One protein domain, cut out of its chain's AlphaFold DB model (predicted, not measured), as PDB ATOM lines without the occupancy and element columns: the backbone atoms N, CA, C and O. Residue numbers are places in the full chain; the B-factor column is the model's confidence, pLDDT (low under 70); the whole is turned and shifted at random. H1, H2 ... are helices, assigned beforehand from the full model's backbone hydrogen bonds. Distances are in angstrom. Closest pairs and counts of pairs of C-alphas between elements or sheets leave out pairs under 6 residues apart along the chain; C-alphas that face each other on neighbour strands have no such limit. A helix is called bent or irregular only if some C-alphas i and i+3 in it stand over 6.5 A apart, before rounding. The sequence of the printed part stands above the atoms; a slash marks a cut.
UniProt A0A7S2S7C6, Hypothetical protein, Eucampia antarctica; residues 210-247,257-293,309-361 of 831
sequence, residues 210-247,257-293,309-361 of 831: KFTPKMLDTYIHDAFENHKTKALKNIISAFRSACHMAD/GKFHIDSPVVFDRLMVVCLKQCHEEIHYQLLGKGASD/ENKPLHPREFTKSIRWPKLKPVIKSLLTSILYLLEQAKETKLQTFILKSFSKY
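AT A GLANCE: This is residues 210 to 247, 257 to 293 and 309 to 361 of the 831 residues of the protein "Hypothetical protein" of Eucampia antarctica (UniProt A0A7S2S7C6). Two helices side by side, the long H6 and H2, form one layer, and H1, H3 and H7 sit in a row as a second layer beneath them, with H2 crossing H1 and H3. H4 follows H3 toward one end of the longest axis, where the loosely attached H5 lies and residues 311 to 316 stick out. The 128 printed residues have seven named helices, H1 to H7 in chain order, and no named strand: the class is all helix. The whole is compact, with a radius of gyration of the C-alphas of 14.7 A and spans of 39 by 31 by 21 A.

IN THESE COORDINATES: The longest helix, H6, is residues 324 to 344, 29.6 A from C-alpha 324 at (15.178, 10.716, 294.114) to C-alpha 344 at (38.272, 29.280, 294.230). It is only just irregular: C-alphas 326 and 329 are 6.8 A apart. H2 is residues 229 to 244, 22.9 A long. H1 is residues 213 to 224, 16.4 A, beginning at C-alpha 213 (42.056, 7.652, 282.246). H3 is residues 264 to 276, 17.9 A, and H7 residues 348 to 358, 15.1 A. H4 is residues 278 to 286 and H5 residues 315 to 318.

HOW THE PARTS SIT: H6 touches H2 at a shallow tilt of 21 degrees, the same way; the closest C-alphas, of Ser 337 and Arg 240, are 5.5 A apart. H6 and H7 are a helical hairpin that only just touches, with 3 pairs of C-alphas within 8 A, the closest being Leu 342 and Gln 351 at 6.3 A. H2 touches H1 at a steep tilt of 48 degrees, with C-alphas 231 and 223 closest at 5.1 A. H2 touches H3 at a steep tilt of 58 degrees, with C-alphas 239 and 270 closest at 6.7 A. H3 touches H7 with residues 275 to 276 alone, C-alphas 275 and 357 being closest at 5.6 A. H4 and H6 are close but not clearly touching, with C-alphas 286 and 324 closest at 6.9 A. H1 and H7 are apart. Every O i to N i+4 pair is within hydrogen-bond range in H1, H2, H3, H4 and H7, and 15 of 17 are in H6; H5 is too short for such a pair, and its one O i to N i+3 pair is not within range.

THE WHOLE: The C-alphas of Asp 293 and Lys 346, the two farthest apart, are 44.2 A apart. Residues 248 to 256 and 294 to 308 are not printed; the C-alpha gaps across these cuts are 13.1 A and 26.3 A. Of the links that are printed whole, none is long. Mean pLDDT of the printed part is 75.8, with 37 residues under 70, among them 284 to 293 and 312 to 323.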
ATOM      1  N   LYS A 210      44.006   5.810 292.884       62.78
ATOM      2  CA  LYS A 210      44.502   6.581 291.733       62.78
ATOM      3  C   LYS A 210      43.512   6.521 290.574       62.78
ATOM      4  O   LYS A 210      43.235   5.453 290.026       62.78
ATOM      5  N   PHE A 211      42.991   7.673 290.178       65.88
ATOM      6  CA  PHE A 211      41.986   7.768 289.130       65.88
ATOM      7  C   PHE A 211      42.657   7.784 287.748       65.88
ATOM      8  O   PHE A 211      43.241   8.780 287.321       65.88
ATOM      9  N   THR A 212      42.617   6.646 287.053       74.94
ATOM     10  CA  THR A 212      43.264   6.473 285.741       74.94
ATOM     11  C   THR A 212      42.340   6.875 284.579       74.94
ATOM     12  O   THR A 212      41.120   6.741 284.690       74.94
ATOM     13  N   PRO A 213      42.876   7.295 283.412       70.06
ATOM     14  CA  PRO A 213      42.056   7.652 282.246       70.06
ATOM     15  C   PRO A 213      41.155   6.501 281.763       70.06
ATOM     16  O   PRO A 213      40.023   6.738 281.361       70.06
ATOM     17  N   LYS A 214      41.609   5.245 281.889       71.06
ATOM     18  CA  LYS A 214      40.816   4.050 281.544       71.06
ATOM     19  C   LYS A 214      39.641   3.817 282.506       71.06
ATOM     20  O   LYS A 214      38.581   3.356 282.085       71.06
ATOM     21  N   MET A 215      39.810   4.146 283.790       69.06
ATOM     22  CA  MET A 215      38.710   4.125 284.762       69.06
ATOM     23  C   MET A 215      37.680   5.214 284.453       69.06
ATOM     24  O   MET A 215      36.484   4.966 284.543       69.06
ATOM     25  N   LEU A 216      38.123   6.394 284.015       75.19
ATOM     26  CA  LEU A 216      37.208   7.446 283.574       75.19
ATOM     27  C   LEU A 216      36.390   7.007 282.348       75.19
ATOM     28  O   LEU A 216      35.177   7.169 282.355       75.19
ATOM     29  N   ASP A 217      37.016   6.397 281.338       77.19
ATOM     30  CA  ASP A 217      36.317   5.906 280.139       77.19
ATOM     31  C   ASP A 217      35.276   4.824 280.454       77.19
ATOM     32  O   ASP A 217      34.150   4.874 279.960       77.19
ATOM     33  N   THR A 218      35.628   3.869 281.319       78.31
ATOM     34  CA  THR A 218      34.699   2.814 281.755       78.31
ATOM     35  C   THR A 218      33.539   3.378 282.565       78.31
ATOM     36  O   THR A 218      32.397   2.997 282.319       78.31
ATOM     37  N   TYR A 219      33.788   4.334 283.467       77.81
ATOM     38  CA  TYR A 219      32.712   4.999 284.200       77.81
ATOM     39  C   TYR A 219      31.838   5.884 283.312       77.81
ATOM     40  O   TYR A 219      30.635   5.919 283.540       77.81
ATOM     41  N   ILE A 220      32.391   6.568 282.305       76.81
ATOM     42  CA  ILE A 220      31.614   7.349 281.327       76.81
ATOM     43  C   ILE A 220      30.673   6.417 280.560       76.81
ATOM     44  O   ILE A 220      29.468   6.653 280.545       76.81
ATOM     45  N   HIS A 221      31.196   5.333 279.986       77.06
ATOM     46  CA  HIS A 221      30.380   4.353 279.270       77.06
ATOM     47  C   HIS A 221      29.301   3.748 280.187       77.06
ATOM     48  O   HIS A 221      28.126   3.675 279.834       77.06
ATOM     49  N   ASP A 222      29.662   3.360 281.411       72.81
ATOM     50  CA  ASP A 222      28.704   2.798 282.364       72.81
ATOM     51  C   ASP A 222      27.659   3.800 282.877       72.81
ATOM     52  O   ASP A 222      26.541   3.398 283.210       72.81
ATOM     53  N   ALA A 223      28.004   5.084 282.965       73.25
ATOM     54  CA  ALA A 223      27.099   6.123 283.434       73.25
ATOM     55  C   ALA A 223      26.134   6.589 282.341       73.25
ATOM     56  O   ALA A 223      24.958   6.713 282.644       73.25
ATOM     57  N   PHE A 224      26.605   6.819 281.111       75.81
ATOM     58  CA  PHE A 224      25.801   7.445 280.050       75.81
ATOM     59  C   PHE A 224      25.187   6.455 279.057       75.81
ATOM     60  O   PHE A 224      24.115   6.725 278.530       75.81
ATOM     61  N   GLU A 225      25.831   5.313 278.791       72.94
ATOM     62  CA  GLU A 225      25.285   4.306 277.863       72.94
ATOM     63  C   GLU A 225      24.491   3.227 278.610       72.94
ATOM     64  O   GLU A 225      23.435   2.793 278.159       72.94
ATOM     65  N   ASN A 226      24.972   2.823 279.793       69.44
ATOM     66  CA  ASN A 226      24.312   1.814 280.628       69.44
ATOM     67  C   ASN A 226      23.413   2.409 281.733       69.44
ATOM     68  O   ASN A 226      22.807   1.647 282.490       69.44
ATOM     69  N   HIS A 227      23.346   3.741 281.867       71.19
ATOM     70  CA  HIS A 227      22.530   4.469 282.856       71.19
ATOM     71  C   HIS A 227      22.688   3.982 284.317       71.19
ATOM     72  O   HIS A 227      21.739   3.959 285.121       71.19
ATOM     73  N   LYS A 228      23.900   3.541 284.698       75.88
ATOM     74  CA  LYS A 228      24.179   3.000 286.042       75.88
ATOM     75  C   LYS A 228      24.395   4.126 287.057       75.88
ATOM     76  O   LYS A 228      25.407   4.827 287.037       75.88
ATOM     77  N   THR A 229      23.542   4.196 288.086       71.56
ATOM     78  CA  THR A 229      23.668   5.198 289.171       71.56
ATOM     79  C   THR A 229      24.971   5.099 289.966       71.56
ATOM     80  O   THR A 229      25.436   6.101 290.500       71.56
ATOM     81  N   LYS A 230      25.557   3.899 290.092       77.75
ATOM     82  CA  LYS A 230      26.827   3.694 290.814       77.75
ATOM     83  C   LYS A 230      28.009   4.341 290.078       77.75
ATOM     84  O   LYS A 230      28.856   4.948 290.724       77.75
ATOM     85  N   ALA A 231      28.032   4.271 288.746       78.06
ATOM     86  CA  ALA A 231      29.069   4.910 287.937       78.06
ATOM     87  C   ALA A 231      28.975   6.442 288.029       78.06
ATOM     88  O   ALA A 231      29.979   7.099 288.290       78.06
ATOM     89  N   LEU A 232      27.757   7.000 287.963       78.88
ATOM     90  CA  LEU A 232      27.518   8.434 288.165       78.88
ATOM     91  C   LEU A 232      27.971   8.917 289.558       78.88
ATOM     92  O   LEU A 232      28.619   9.956 289.673       78.88
ATOM     93  N   LYS A 233      27.685   8.143 290.615       81.56
ATOM     94  CA  LYS A 233      28.170   8.421 291.980       81.56
ATOM     95  C   LYS A 233      29.696   8.470 292.051       81.56
ATOM     96  O   LYS A 233      30.241   9.386 292.659       81.56
ATOM     97  N   ASN A 234      30.379   7.521 291.411       81.88
ATOM     98  CA  ASN A 234      31.840   7.476 291.391       81.88
ATOM     99  C   ASN A 234      32.443   8.654 290.612       81.88
ATOM    100  O   ASN A 234      33.409   9.244 291.088       81.88
ATOM    101  N   ILE A 235      31.849   9.048 289.476       83.12
ATOM    102  CA  ILE A 235      32.266  10.235 288.706       83.12
ATOM    103  C   ILE A 235      32.153  11.504 289.564       83.12
ATOM    104  O   ILE A 235      33.103  12.278 289.649       83.12
ATOM    105  N   ILE A 236      31.024  11.696 290.249       83.75
ATOM    106  CA  ILE A 236      30.787  12.890 291.078       83.75
ATOM    107  C   ILE A 236      31.658  12.880 292.341       83.75
ATOM    108  O   ILE A 236      32.152  13.926 292.758       83.75
ATOM    109  N   SER A 237      31.915  11.707 292.926       82.75
ATOM    110  CA  SER A 237      32.869  11.570 294.030       82.75
ATOM    111  C   SER A 237      34.291  11.912 293.590       82.75
ATOM    112  O   SER A 237      34.990  12.606 294.324       82.75
ATOM    113  N   ALA A 238      34.718  11.457 292.408       82.88
ATOM    114  CA  ALA A 238      36.018  11.809 291.847       82.88
ATOM    115  C   ALA A 238      36.106  13.315 291.560       82.88
ATOM    116  O   ALA A 238      37.123  13.928 291.862       82.88
ATOM    117  N   PHE A 239      35.030  13.929 291.054       84.44
ATOM    118  CA  PHE A 239      34.945  15.376 290.834       84.44
ATOM    119  C   PHE A 239      35.077  16.171 292.130       84.44
ATOM    120  O   PHE A 239      35.850  17.122 292.187       84.44
ATOM    121  N   ARG A 240      34.384  15.755 293.197       83.62
ATOM    122  CA  ARG A 240      34.530  16.376 294.517       83.62
ATOM    123  C   ARG A 240      35.981  16.326 294.984       83.62
ATOM    124  O   ARG A 240      36.522  17.357 295.367       83.62
ATOM    125  N   SER A 241      36.616  15.154 294.926       81.75
ATOM    126  CA  SER A 241      38.032  15.014 295.286       81.75
ATOM    127  C   SER A 241      38.920  15.915 294.420       81.75
ATOM    128  O   SER A 241      39.758  16.625 294.959       81.75
ATOM    129  N   ALA A 242      38.660  15.993 293.112       81.75
ATOM    130  CA  ALA A 242      39.376  16.867 292.183       81.75
ATOM    131  C   ALA A 242      39.309  18.349 292.579       81.75
ATOM    132  O   ALA A 242      40.327  19.036 292.571       81.75
ATOM    133  N   CYS A 243      38.118  18.847 292.928       80.69
ATOM    134  CA  CYS A 243      37.924  20.250 293.285       80.69
ATOM    135  C   CYS A 243      38.667  20.632 294.573       80.69
ATOM    136  O   CYS A 243      39.195  21.736 294.641       80.69
ATOM    137  N   HIS A 244      38.739  19.731 295.561       75.19
ATOM    138  CA  HIS A 244      39.410  19.985 296.843       75.19
ATOM    139  C   HIS A 244      40.927  19.721 296.820       75.19
ATOM    140  O   HIS A 244      41.643  20.261 297.650       75.19
ATOM    141  N   MET A 245      41.451  18.965 295.848       68.44
ATOM    142  CA  MET A 245      42.901  18.729 295.709       68.44
ATOM    143  C   MET A 245      43.705  19.970 295.282       68.44
ATOM    144  O   MET A 245      44.927  19.970 295.395       68.44
ATOM    145  N   ALA A 246      43.048  21.009 294.762       56.84
ATOM    146  CA  ALA A 246      43.700  22.220 294.263       56.84
ATOM    147  C   ALA A 246      43.923  23.308 295.337       56.84
ATOM    148  O   ALA A 246      44.467  24.363 295.003       56.84
ATOM    149  N   ASP A 247      43.497  23.085 296.588       54.62
ATOM    150  CA  ASP A 247      43.602  24.069 297.672       54.62
ATOM    151  C   ASP A 247      44.741  23.721 298.657       54.62
ATOM    152  O   ASP A 247      44.676  22.688 299.321       54.62
ATOM    153  N   GLY A 257      40.028  12.466 299.831       52.44
ATOM    154  CA  GLY A 257      38.930  11.926 299.046       52.44
ATOM    155  C   GLY A 257      39.263  10.525 298.525       52.44
ATOM    156  O   GLY A 257      40.421  10.195 298.278       52.44
ATOM    157  N   LYS A 258      38.232   9.698 298.324       58.38
ATOM    158  CA  LYS A 258      38.362   8.306 297.856       58.38
ATOM    159  C   LYS A 258      39.222   8.155 296.587       58.38
ATOM    160  O   LYS A 258      39.746   7.071 296.348       58.38
ATOM    161  N   PHE A 259      39.376   9.218 295.791       64.81
ATOM    162  CA  PHE A 259      40.140   9.232 294.547       64.81
ATOM    163  C   PHE A 259      41.248  10.295 294.547       64.81
ATOM    164  O   PHE A 259      41.008  11.437 294.927       64.81
ATOM    165  N   HIS A 260      42.430   9.927 294.048       66.81
ATOM    166  CA  HIS A 260      43.578  10.814 293.843       66.81
ATOM    167  C   HIS A 260      43.843  10.999 292.341       66.81
ATOM    168  O   HIS A 260      43.913  10.013 291.600       66.81
ATOM    169  N   ILE A 261      43.952  12.248 291.873       72.56
ATOM    170  CA  ILE A 261      44.105  12.588 290.450       72.56
ATOM    171  C   ILE A 261      45.500  13.171 290.201       72.56
ATOM    172  O   ILE A 261      45.753  14.330 290.502       72.56
ATOM    173  N   ASP A 262      46.372  12.370 289.584       61.50
ATOM    174  CA  ASP A 262      47.761  12.747 289.268       61.50
ATOM    175  C   ASP A 262      47.900  13.498 287.923       61.50
ATOM    176  O   ASP A 262      48.922  14.123 287.648       61.50
ATOM    177  N   SER A 263      46.902  13.409 287.030       72.12
ATOM    178  CA  SER A 263      47.020  13.867 285.634       72.12
ATOM    179  C   SER A 263      46.122  15.073 285.313       72.12
ATOM    180  O   SER A 263      44.895  14.943 285.392       72.12
ATOM    181  N   PRO A 264      46.687  16.196 284.816       76.56
ATOM    182  CA  PRO A 264      45.916  17.364 284.368       76.56
ATOM    183  C   PRO A 264      44.907  17.047 283.254       76.56
ATOM    184  O   PRO A 264      43.806  17.583 283.230       76.56
ATOM    185  N   VAL A 265      45.236  16.109 282.360       77.75
ATOM    186  CA  VAL A 265      44.348  15.700 281.255       77.75
ATOM    187  C   VAL A 265      43.113  14.967 281.780       77.75
ATOM    188  O   VAL A 265      42.006  15.142 281.269       77.75
ATOM    189  N   VAL A 266      43.295  14.141 282.812       79.00
ATOM    190  CA  VAL A 266      42.191  13.431 283.469       79.00
ATOM    191  C   VAL A 266      41.325  14.417 284.247       79.00
ATOM    192  O   VAL A 266      40.104  14.300 284.195       79.00
ATOM    193  N   PHE A 267      41.941  15.412 284.891       78.25
ATOM    194  CA  PHE A 267      41.238  16.504 285.560       78.25
ATOM    195  C   PHE A 267      40.360  17.300 284.583       78.25
ATOM    196  O   PHE A 267      39.150  17.373 284.784       78.25
ATOM    197  N   ASP A 268      40.919  17.809 283.482       82.25
ATOM    198  CA  ASP A 268      40.171  18.590 282.485       82.25
ATOM    199  C   ASP A 268      39.028  17.781 281.865       82.25
ATOM    200  O   ASP A 268      37.912  18.276 281.677       82.25
ATOM    201  N   ARG A 269      39.275  16.500 281.578       82.00
ATOM    202  CA  ARG A 269      38.248  15.615 281.030       82.00
ATOM    203  C   ARG A 269      37.142  15.333 282.043       82.00
ATOM    204  O   ARG A 269      35.970  15.402 281.679       82.00
ATOM    205  N   LEU A 270      37.490  15.068 283.302       82.56
ATOM    206  CA  LEU A 270      36.531  14.879 284.391       82.56
ATOM    207  C   LEU A 270      35.691  16.144 284.614       82.56
ATOM    208  O   LEU A 270      34.470  16.048 284.726       82.56
ATOM    209  N   MET A 271      36.319  17.322 284.591       81.88
ATOM    210  CA  MET A 271      35.664  18.631 284.658       81.88
ATOM    211  C   MET A 271      34.629  18.807 283.540       81.88
ATOM    212  O   MET A 271      33.489  19.197 283.799       81.88
ATOM    213  N   VAL A 272      34.998  18.494 282.294       84.94
ATOM    214  CA  VAL A 272      34.094  18.596 281.138       84.94
ATOM    215  C   VAL A 272      32.929  17.616 281.249       84.94
ATOM    216  O   VAL A 272      31.790  18.014 281.018       84.94
ATOM    217  N   VAL A 273      33.187  16.365 281.625       83.00
ATOM    218  CA  VAL A 273      32.152  15.330 281.777       83.00
ATOM    219  C   VAL A 273      31.163  15.714 282.880       83.00
ATOM    220  O   VAL A 273      29.953  15.729 282.651       83.00
ATOM    221  N   CYS A 274      31.667  16.117 284.048       83.38
ATOM    222  CA  CYS A 274      30.826  16.480 285.187       83.38
ATOM    223  C   CYS A 274      30.000  17.735 284.922       83.38
ATOM    224  O   CYS A 274      28.835  17.795 285.297       83.38
ATOM    225  N   LEU A 275      30.565  18.741 284.254       82.94
ATOM    226  CA  LEU A 275      29.857  19.996 284.015       82.94
ATOM    227  C   LEU A 275      28.967  19.967 282.766       82.94
ATOM    228  O   LEU A 275      27.930  20.621 282.769       82.94
ATOM    229  N   LYS A 276      29.311  19.222 281.711       83.69
ATOM    230  CA  LYS A 276      28.510  19.205 280.474       83.69
ATOM    231  C   LYS A 276      27.610  17.998 280.310       83.69
ATOM    232  O   LYS A 276      26.572  18.166 279.701       83.69
ATOM    233  N   GLN A 277      27.970  16.819 280.804       79.44
ATOM    234  CA  GLN A 277      27.244  15.587 280.462       79.44
ATOM    235  C   GLN A 277      26.374  15.089 281.618       79.44
ATOM    236  O   GLN A 277      25.262  14.626 281.388       79.44
ATOM    237  N   CYS A 278      26.801  15.258 282.877       79.69
ATOM    238  CA  CYS A 278      26.041  14.743 284.024       79.69
ATOM    239  C   CYS A 278      24.603  15.284 284.134       79.69
ATOM    240  O   CYS A 278      23.754  14.588 284.682       79.69
ATOM    241  N   HIS A 279      24.296  16.475 283.610       78.38
ATOM    242  CA  HIS A 279      22.932  17.011 283.622       78.38
ATOM    243  C   HIS A 279      21.943  16.180 282.788       78.38
ATOM    244  O   HIS A 279      20.787  16.063 283.193       78.38
ATOM    245  N   GLU A 280      22.388  15.597 281.667       77.50
ATOM    246  CA  GLU A 280      21.570  14.757 280.779       77.50
ATOM    247  C   GLU A 280      21.198  13.457 281.489       77.50
ATOM    248  O   GLU A 280      20.032  13.072 281.523       77.50
ATOM    249  N   GLU A 281      22.180  12.844 282.153       69.69
ATOM    250  CA  GLU A 281      21.981  11.610 282.908       69.69
ATOM    251  C   GLU A 281      21.115  11.838 284.149       69.69
ATOM    252  O   GLU A 281      20.191  11.075 284.419       69.69
ATOM    253  N   ILE A 282      21.350  12.930 284.888       73.94
ATOM    254  CA  ILE A 282      20.498  13.306 286.024       73.94
ATOM    255  C   ILE A 282      19.058  13.504 285.548       73.94
ATOM    256  O   ILE A 282      18.143  13.005 286.198       73.94
ATOM    257  N   HIS A 283      18.852  14.176 284.412       72.69
ATOM    258  CA  HIS A 283      17.524  14.379 283.845       72.69
ATOM    259  C   HIS A 283      16.873  13.055 283.418       72.69
ATOM    260  O   HIS A 283      15.726  12.792 283.776       72.69
ATOM    261  N   TYR A 284      17.602  12.186 282.715       68.88
ATOM    262  CA  TYR A 284      17.118  10.870 282.296       68.88
ATOM    263  C   TYR A 284      16.677   9.999 283.483       68.88
ATOM    264  O   TYR A 284      15.610   9.379 283.442       68.88
ATOM    265  N   GLN A 285      17.460  10.014 284.565       65.12
ATOM    266  CA  GLN A 285      17.226   9.225 285.775       65.12
ATOM    267  C   GLN A 285      16.082   9.773 286.651       65.12
ATOM    268  O   GLN A 285      15.505   9.016 287.436       65.12
ATOM    269  N   LEU A 286      15.773  11.074 286.554       63.34
ATOM    270  CA  LEU A 286      14.731  11.742 287.349       63.34
ATOM    271  C   LEU A 286      13.398  11.920 286.617       63.34
ATOM    272  O   LEU A 286      12.356  11.711 287.232       63.34
ATOM    273  N   LEU A 287      13.443  12.380 285.365       61.44
ATOM    274  CA  LEU A 287      12.308  12.919 284.593       61.44
ATOM    275  C   LEU A 287      12.143  12.235 283.227       61.44
ATOM    276  O   LEU A 287      11.112  12.397 282.582       61.44
ATOM    277  N   GLY A 288      13.151  11.484 282.775       59.19
ATOM    278  CA  GLY A 288      13.097  10.689 281.549       59.19
ATOM    279  C   GLY A 288      12.530   9.281 281.760       59.19
ATOM    280  O   GLY A 288      11.949   8.956 282.793       59.19
ATOM    281  N   LYS A 289      12.758   8.397 280.781       48.72
ATOM    282  CA  LYS A 289      12.301   6.991 280.796       48.72
ATOM    283  C   LYS A 289      12.855   6.160 281.965       48.72
ATOM    284  O   LYS A 289      12.345   5.080 282.226       48.72
ATOM    285  N   GLY A 290      13.880   6.649 282.671       49.50
ATOM    286  CA  GLY A 290      14.386   6.050 283.905       49.50
ATOM    287  C   GLY A 290      13.573   6.400 285.161       49.50
ATOM    288  O   GLY A 290      13.832   5.838 286.221       49.50
ATOM    289  N   ALA A 291      12.602   7.312 285.095       51.03
ATOM    290  CA  ALA A 291      11.833   7.740 286.264       51.03
ATOM    291  C   ALA A 291      10.787   6.708 286.736       51.03
ATOM    292  O   ALA A 291      10.520   6.630 287.938       51.03
ATOM    293  N   SER A 292      10.230   5.903 285.821       43.19
ATOM    294  CA  SER A 292       9.272   4.825 286.102       43.19
ATOM    295  C   SER A 292       9.911   3.454 285.870       43.19
ATOM    296  O   SER A 292      10.609   3.230 284.882       43.19
ATOM    297  N   ASP A 293       9.701   2.522 286.799       39.94
ATOM    298  CA  ASP A 293      10.123   1.136 286.618       39.94
ATOM    299  C   ASP A 293       8.990   0.363 285.932       39.94
ATOM    300  O   ASP A 293       7.983   0.020 286.548       39.94
ATOM    301  N   GLU A 309      15.707  25.693 279.792       65.31
ATOM    302  CA  GLU A 309      16.509  26.002 280.979       65.31
ATOM    303  C   GLU A 309      15.838  27.024 281.910       65.31
ATOM    304  O   GLU A 309      16.214  27.135 283.078       65.31
ATOM    305  N   ASN A 310      14.891  27.815 281.399       64.75
ATOM    306  CA  ASN A 310      14.215  28.866 282.150       64.75
ATOM    307  C   ASN A 310      12.835  28.447 282.663       64.75
ATOM    308  O   ASN A 310      12.178  29.249 283.328       64.75
ATOM    309  N   LYS A 311      12.387  27.216 282.397       73.31
ATOM    310  CA  LYS A 311      11.116  26.719 282.917       73.31
ATOM    311  C   LYS A 311      11.283  26.305 284.387       73.31
ATOM    312  O   LYS A 311      12.149  25.486 284.693       73.31
ATOM    313  N   PRO A 312      10.485  26.856 285.320       65.25
ATOM    314  CA  PRO A 312      10.552  26.459 286.720       65.25
ATOM    315  C   PRO A 312      10.115  25.000 286.867       65.25
ATOM    316  O   PRO A 312       9.040  24.614 286.406       65.25
ATOM    317  N   LEU A 313      10.946  24.199 287.531       66.44
ATOM    318  CA  LEU A 313      10.630  22.812 287.851       66.44
ATOM    319  C   LEU A 313       9.919  22.761 289.202       66.44
ATOM    320  O   LEU A 313      10.415  23.308 290.187       66.44
ATOM    321  N   HIS A 314       8.746  22.134 289.278       60.94
ATOM    322  CA  HIS A 314       7.992  22.138 290.530       60.94
ATOM    323  C   HIS A 314       8.631  21.156 291.535       60.94
ATOM    324  O   HIS A 314       8.883  20.007 291.167       60.94
ATOM    325  N   PRO A 315       8.789  21.498 292.836       60.81
ATOM    326  CA  PRO A 315       9.391  20.605 293.843       60.81
ATOM    327  C   PRO A 315       8.755  19.205 293.934       60.81
ATOM    328  O   PRO A 315       9.370  18.248 294.393       60.81
ATOM    329  N   ARG A 316       7.499  19.096 293.486       58.38
ATOM    330  CA  ARG A 316       6.686  17.875 293.490       58.38
ATOM    331  C   ARG A 316       7.031  16.900 292.368       58.38
ATOM    332  O   ARG A 316       6.624  15.746 292.442       58.38
ATOM    333  N   GLU A 317       7.740  17.337 291.336       61.09
ATOM    334  CA  GLU A 317       8.181  16.463 290.246       61.09
ATOM    335  C   GLU A 317       9.335  15.573 290.716       61.09
ATOM    336  O   GLU A 317       9.351  14.381 290.428       61.09
ATOM    337  N   PHE A 318      10.203  16.098 291.587       62.50
ATOM    338  CA  PHE A 318      11.267  15.326 292.232       62.50
ATOM    339  C   PHE A 318      10.728  14.198 293.111       62.50
ATOM    340  O   PHE A 318      11.239  13.083 293.075       62.50
ATOM    341  N   THR A 319       9.659  14.458 293.870       56.97
ATOM    342  CA  THR A 319       9.044  13.461 294.762       56.97
ATOM    343  C   THR A 319       8.282  12.359 294.029       56.97
ATOM    344  O   THR A 319       7.965  11.350 294.649       56.97
ATOM    345  N   LYS A 320       7.979  12.528 292.735       59.47
ATOM    346  CA  LYS A 320       7.372  11.464 291.916       59.47
ATOM    347  C   LYS A 320       8.400  10.419 291.478       59.47
ATOM    348  O   LYS A 320       8.020   9.297 291.162       59.47
ATOM    349  N   SER A 321       9.688  10.765 291.468       62.03
ATOM    350  CA  SER A 321      10.748   9.843 291.069       62.03
ATOM    351  C   SER A 321      11.144   8.926 292.225       62.03
ATOM    352  O   SER A 321      11.622   9.375 293.268       62.03
ATOM    353  N   ILE A 322      11.039   7.614 292.007       61.50
ATOM    354  CA  ILE A 322      11.436   6.574 292.975       61.50
ATOM    355  C   ILE A 322      12.947   6.646 293.282       61.50
ATOM    356  O   ILE A 322      13.403   6.266 294.361       61.50
ATOM    357  N   ARG A 323      13.752   7.169 292.347       68.25
ATOM    358  CA  ARG A 323      15.221   7.239 292.454       68.25
ATOM    359  C   ARG A 323      15.719   8.505 293.156       68.25
ATOM    360  O   ARG A 323      16.917   8.603 293.443       68.25
ATOM    361  N   TRP A 324      14.829   9.446 293.477       77.56
ATOM    362  CA  TRP A 324      15.178  10.716 294.114       77.56
ATOM    363  C   TRP A 324      15.966  10.569 295.428       77.56
ATOM    364  O   TRP A 324      17.009  11.215 295.535       77.56
ATOM    365  N   PRO A 325      15.604   9.690 296.388       77.06
ATOM    366  CA  PRO A 325      16.367   9.541 297.632       77.06
ATOM    367  C   PRO A 325      17.830   9.134 297.402       77.06
ATOM    368  O   PRO A 325      18.728   9.617 298.083       77.06
ATOM    369  N   LYS A 326      18.092   8.298 296.384       78.06
ATOM    370  CA  LYS A 326      19.445   7.822 296.047       78.06
ATOM    371  C   LYS A 326      20.277   8.860 295.291       78.06
ATOM    372  O   LYS A 326      21.505   8.796 295.362       78.06
ATOM    373  N   LEU A 327      19.631   9.764 294.552       79.31
ATOM    374  CA  LEU A 327      20.276  10.783 293.713       79.31
ATOM    375  C   LEU A 327      20.407  12.138 294.410       79.31
ATOM    376  O   LEU A 327      21.368  12.854 294.148       79.31
ATOM    377  N   LYS A 328      19.512  12.473 295.343       83.06
ATOM    378  CA  LYS A 328      19.558  13.704 296.142       83.06
ATOM    379  C   LYS A 328      20.941  13.975 296.767       83.06
ATOM    380  O   LYS A 328      21.457  15.066 296.532       83.06
ATOM    381  N   PRO A 329      21.596  13.044 297.497       85.50
ATOM    382  CA  PRO A 329      22.926  13.306 298.066       85.50
ATOM    383  C   PRO A 329      24.009  13.484 296.990       85.50
ATOM    384  O   PRO A 329      24.945  14.261 297.168       85.50
ATOM    385  N   VAL A 330      23.856  12.821 295.845       84.19
ATOM    386  CA  VAL A 330      24.792  12.888 294.715       84.19
ATOM    387  C   VAL A 330      24.728  14.258 294.044       84.19
ATOM    388  O   VAL A 330      25.753  14.901 293.835       84.19
ATOM    389  N   ILE A 331      23.513  14.734 293.770       85.81
ATOM    390  CA  ILE A 331      23.263  16.064 293.210       85.81
ATOM    391  C   ILE A 331      23.711  17.141 294.205       85.81
ATOM    392  O   ILE A 331      24.365  18.098 293.800       85.81
ATOM    393  N   LYS A 332      23.433  16.962 295.506       88.19
ATOM    394  CA  LYS A 332      23.923  17.854 296.570       88.19
ATOM    395  C   LYS A 332      25.448  17.972 296.520       88.19
ATOM    396  O   LYS A 332      25.960  19.083 296.453       88.19
ATOM    397  N   SER A 333      26.157  16.840 296.486       87.75
ATOM    398  CA  SER A 333      27.621  16.813 296.400       87.75
ATOM    399  C   SER A 333      28.135  17.521 295.147       87.75
ATOM    400  O   SER A 333      29.063  18.315 295.249       87.75
ATOM    401  N   LEU A 334      27.527  17.272 293.982       88.25
ATOM    402  CA  LEU A 334      27.902  17.936 292.732       88.25
ATOM    403  C   LEU A 334      27.728  19.457 292.836       88.25
ATOM    404  O   LEU A 334      28.649  20.201 292.516       88.25
ATOM    405  N   LEU A 335      26.569  19.922 293.307       89.75
ATOM    406  CA  LEU A 335      26.269  21.349 293.434       89.75
ATOM    407  C   LEU A 335      27.196  22.051 294.433       89.75
ATOM    408  O   LEU A 335      27.677  23.142 294.139       89.75
ATOM    409  N   THR A 336      27.490  21.432 295.579       90.00
ATOM    410  CA  THR A 336      28.451  21.979 296.548       90.00
ATOM    411  C   THR A 336      29.859  22.056 295.958       90.00
ATOM    412  O   THR A 336      30.519  23.077 296.113       90.00
ATOM    413  N   SER A 337      30.306  21.036 295.218       88.75
ATOM    414  CA  SER A 337      31.611  21.072 294.543       88.75
ATOM    415  C   SER A 337      31.672  22.123 293.429       88.75
ATOM    416  O   SER A 337      32.693  22.788 293.282       88.75
ATOM    417  N   ILE A 338      30.582  22.335 292.678       90.94
ATOM    418  CA  ILE A 338      30.488  23.422 291.687       90.94
ATOM    419  C   ILE A 338      30.588  24.791 292.369       90.94
ATOM    420  O   ILE A 338      31.287  25.666 291.862       90.94
ATOM    421  N   LEU A 339      29.897  24.981 293.499       90.88
ATOM    422  CA  LEU A 339      29.949  26.226 294.266       90.88
ATOM    423  C   LEU A 339      31.374  26.505 294.758       90.88
ATOM    424  O   LEU A 339      31.908  27.575 294.482       90.88
ATOM    425  N   TYR A 340      32.001  25.514 295.392       89.88
ATOM    426  CA  TYR A 340      33.376  25.604 295.878       89.88
ATOM    427  C   TYR A 340      34.362  25.955 294.756       89.88
ATOM    428  O   TYR A 340      35.159  26.884 294.868       89.88
ATOM    429  N   LEU A 341      34.264  25.258 293.620       88.69
ATOM    430  CA  LEU A 341      35.123  25.525 292.472       88.69
ATOM    431  C   LEU A 341      34.925  26.945 291.923       88.69
ATOM    432  O   LEU A 341      35.888  27.584 291.503       88.69
ATOM    433  N   LEU A 342      33.689  27.448 291.917       88.94
ATOM    434  CA  LEU A 342      33.383  28.800 291.456       88.94
ATOM    435  C   LEU A 342      33.969  29.878 292.384       88.94
ATOM    436  O   LEU A 342      34.364  30.935 291.892       88.94
ATOM    437  N   GLU A 343      34.043  29.614 293.690       88.50
ATOM    438  CA  GLU A 343      34.655  30.507 294.685       88.50
ATOM    439  C   GLU A 343      36.182  30.544 294.566       88.50
ATOM    440  O   GLU A 343      36.777  31.622 294.634       88.50
ATOM    441  N   GLN A 344      36.811  29.394 294.311       86.69
ATOM    442  CA  GLN A 344      38.272  29.280 294.230       86.69
ATOM    443  C   GLN A 344      38.853  29.623 292.852       86.69
ATOM    444  O   GLN A 344      40.023  30.008 292.735       86.69
ATOM    445  N   ALA A 345      38.069  29.509 291.777       83.56
ATOM    446  CA  ALA A 345      38.551  29.767 290.425       83.56
ATOM    447  C   ALA A 345      38.972  31.235 290.250       83.56
ATOM    448  O   ALA A 345      38.131  32.129 290.223       83.56
ATOM    449  N   LYS A 346      40.272  31.492 290.051       82.19
ATOM    450  CA  LYS A 346      40.811  32.830 289.717       82.19
ATOM    451  C   LYS A 346      40.867  33.098 288.210       82.19
ATOM    452  O   LYS A 346      40.884  34.251 287.790       82.19
ATOM    453  N   GLU A 347      40.895  32.048 287.389       87.00
ATOM    454  CA  GLU A 347      40.977  32.175 285.933       87.00
ATOM    455  C   GLU A 347      39.607  32.486 285.305       87.00
ATOM    456  O   GLU A 347      38.636  31.743 285.463       87.00
ATOM    457  N   THR A 348      39.534  33.557 284.508       88.31
ATOM    458  CA  THR A 348      38.290  34.042 283.879       88.31
ATOM    459  C   THR A 348      37.670  33.053 282.890       88.31
ATOM    460  O   THR A 348      36.441  32.956 282.788       88.31
ATOM    461  N   LYS A 349      38.495  32.288 282.164       88.69
ATOM    462  CA  LYS A 349      38.030  31.256 281.225       88.69
ATOM    463  C   LYS A 349      37.357  30.101 281.958       88.69
ATOM    464  O   LYS A 349      36.270  29.688 281.550       88.69
ATOM    465  N   LEU A 350      37.956  29.643 283.057       88.44
ATOM    466  CA  LEU A 350      37.400  28.595 283.905       88.44
ATOM    467  C   LEU A 350      36.090  29.055 284.560       88.44
ATOM    468  O   LEU A 350      35.079  28.365 284.438       88.44
ATOM    469  N   GLN A 351      36.055  30.260 285.140       89.94
ATOM    470  CA  GLN A 351      34.820  30.846 285.683       89.94
ATOM    471  C   GLN A 351      33.708  30.906 284.626       89.94
ATOM    472  O   GLN A 351      32.576  30.494 284.872       89.94
ATOM    473  N   THR A 352      34.026  31.370 283.413       90.88
ATOM    474  CA  THR A 352      33.059  31.431 282.306       90.88
ATOM    475  C   THR A 352      32.560  30.041 281.912       90.88
ATOM    476  O   THR A 352      31.368  29.865 281.656       90.88
ATOM    477  N   PHE A 353      33.451  29.048 281.855       90.50
ATOM    478  CA  PHE A 353      33.104  27.666 281.538       90.50
ATOM    479  C   PHE A 353      32.145  27.064 282.572       90.50
ATOM    480  O   PHE A 353      31.122  26.483 282.193       90.50
ATOM    481  N   ILE A 354      32.431  27.266 283.861       90.56
ATOM    482  CA  ILE A 354      31.591  26.795 284.967       90.56
ATOM    483  C   ILE A 354      30.225  27.479 284.912       90.56
ATOM    484  O   ILE A 354      29.208  26.794 284.888       90.56
ATOM    485  N   LEU A 355      30.176  28.811 284.798       92.00
ATOM    486  CA  LEU A 355      28.920  29.576 284.775       92.00
ATOM    487  C   LEU A 355      28.015  29.216 283.589       92.00
ATOM    488  O   LEU A 355      26.793  29.178 283.736       92.00
ATOM    489  N   LYS A 356      28.596  28.952 282.412       91.00
ATOM    490  CA  LYS A 356      27.839  28.492 281.239       91.00
ATOM    491  C   LYS A 356      27.272  27.095 281.448       91.00
ATOM    492  O   LYS A 356      26.112  26.868 281.127       91.00
ATOM    493  N   SER A 357      28.069  26.187 282.000       88.25
ATOM    494  CA  SER A 357      27.652  24.802 282.237       88.25
ATOM    495  C   SER A 357      26.638  24.698 283.385       88.25
ATOM    496  O   SER A 357      25.711  23.897 283.331       88.25
ATOM    497  N   PHE A 358      26.744  25.581 284.382       89.81
ATOM    498  CA  PHE A 358      25.827  25.666 285.518       89.81
ATOM    499  C   PHE A 358      24.374  25.950 285.115       89.81
ATOM    500  O   PHE A 358      23.462  25.556 285.834       89.81
ATOM    501  N   SER A 359      24.150  26.567 283.951       88.75
ATOM    502  CA  SER A 359      22.816  26.834 283.392       88.75
ATOM    503  C   SER A 359      21.868  25.634 283.460       88.75
ATOM    504  O   SER A 359      20.713  25.779 283.856       88.75
ATOM    505  N   LYS A 360      22.380  24.440 283.155       86.50
ATOM    506  CA  LYS A 360      21.622  23.187 283.128       86.50
ATOM    507  C   LYS A 360      21.310  22.623 284.514       86.50
ATOM    508  O   LYS A 360      20.422  21.787 284.650       86.50
ATOM    509  N   TYR A 361      22.025  23.074 285.544       86.75
ATOM    510  CA  TYR A 361      21.884  22.574 286.911       86.75
ATOM    511  C   TYR A 361      21.001  23.445 287.804       86.75
ATOM    512  O   TYR A 361      20.570  22.988 288.863       86.75
TER     513      TYR A 361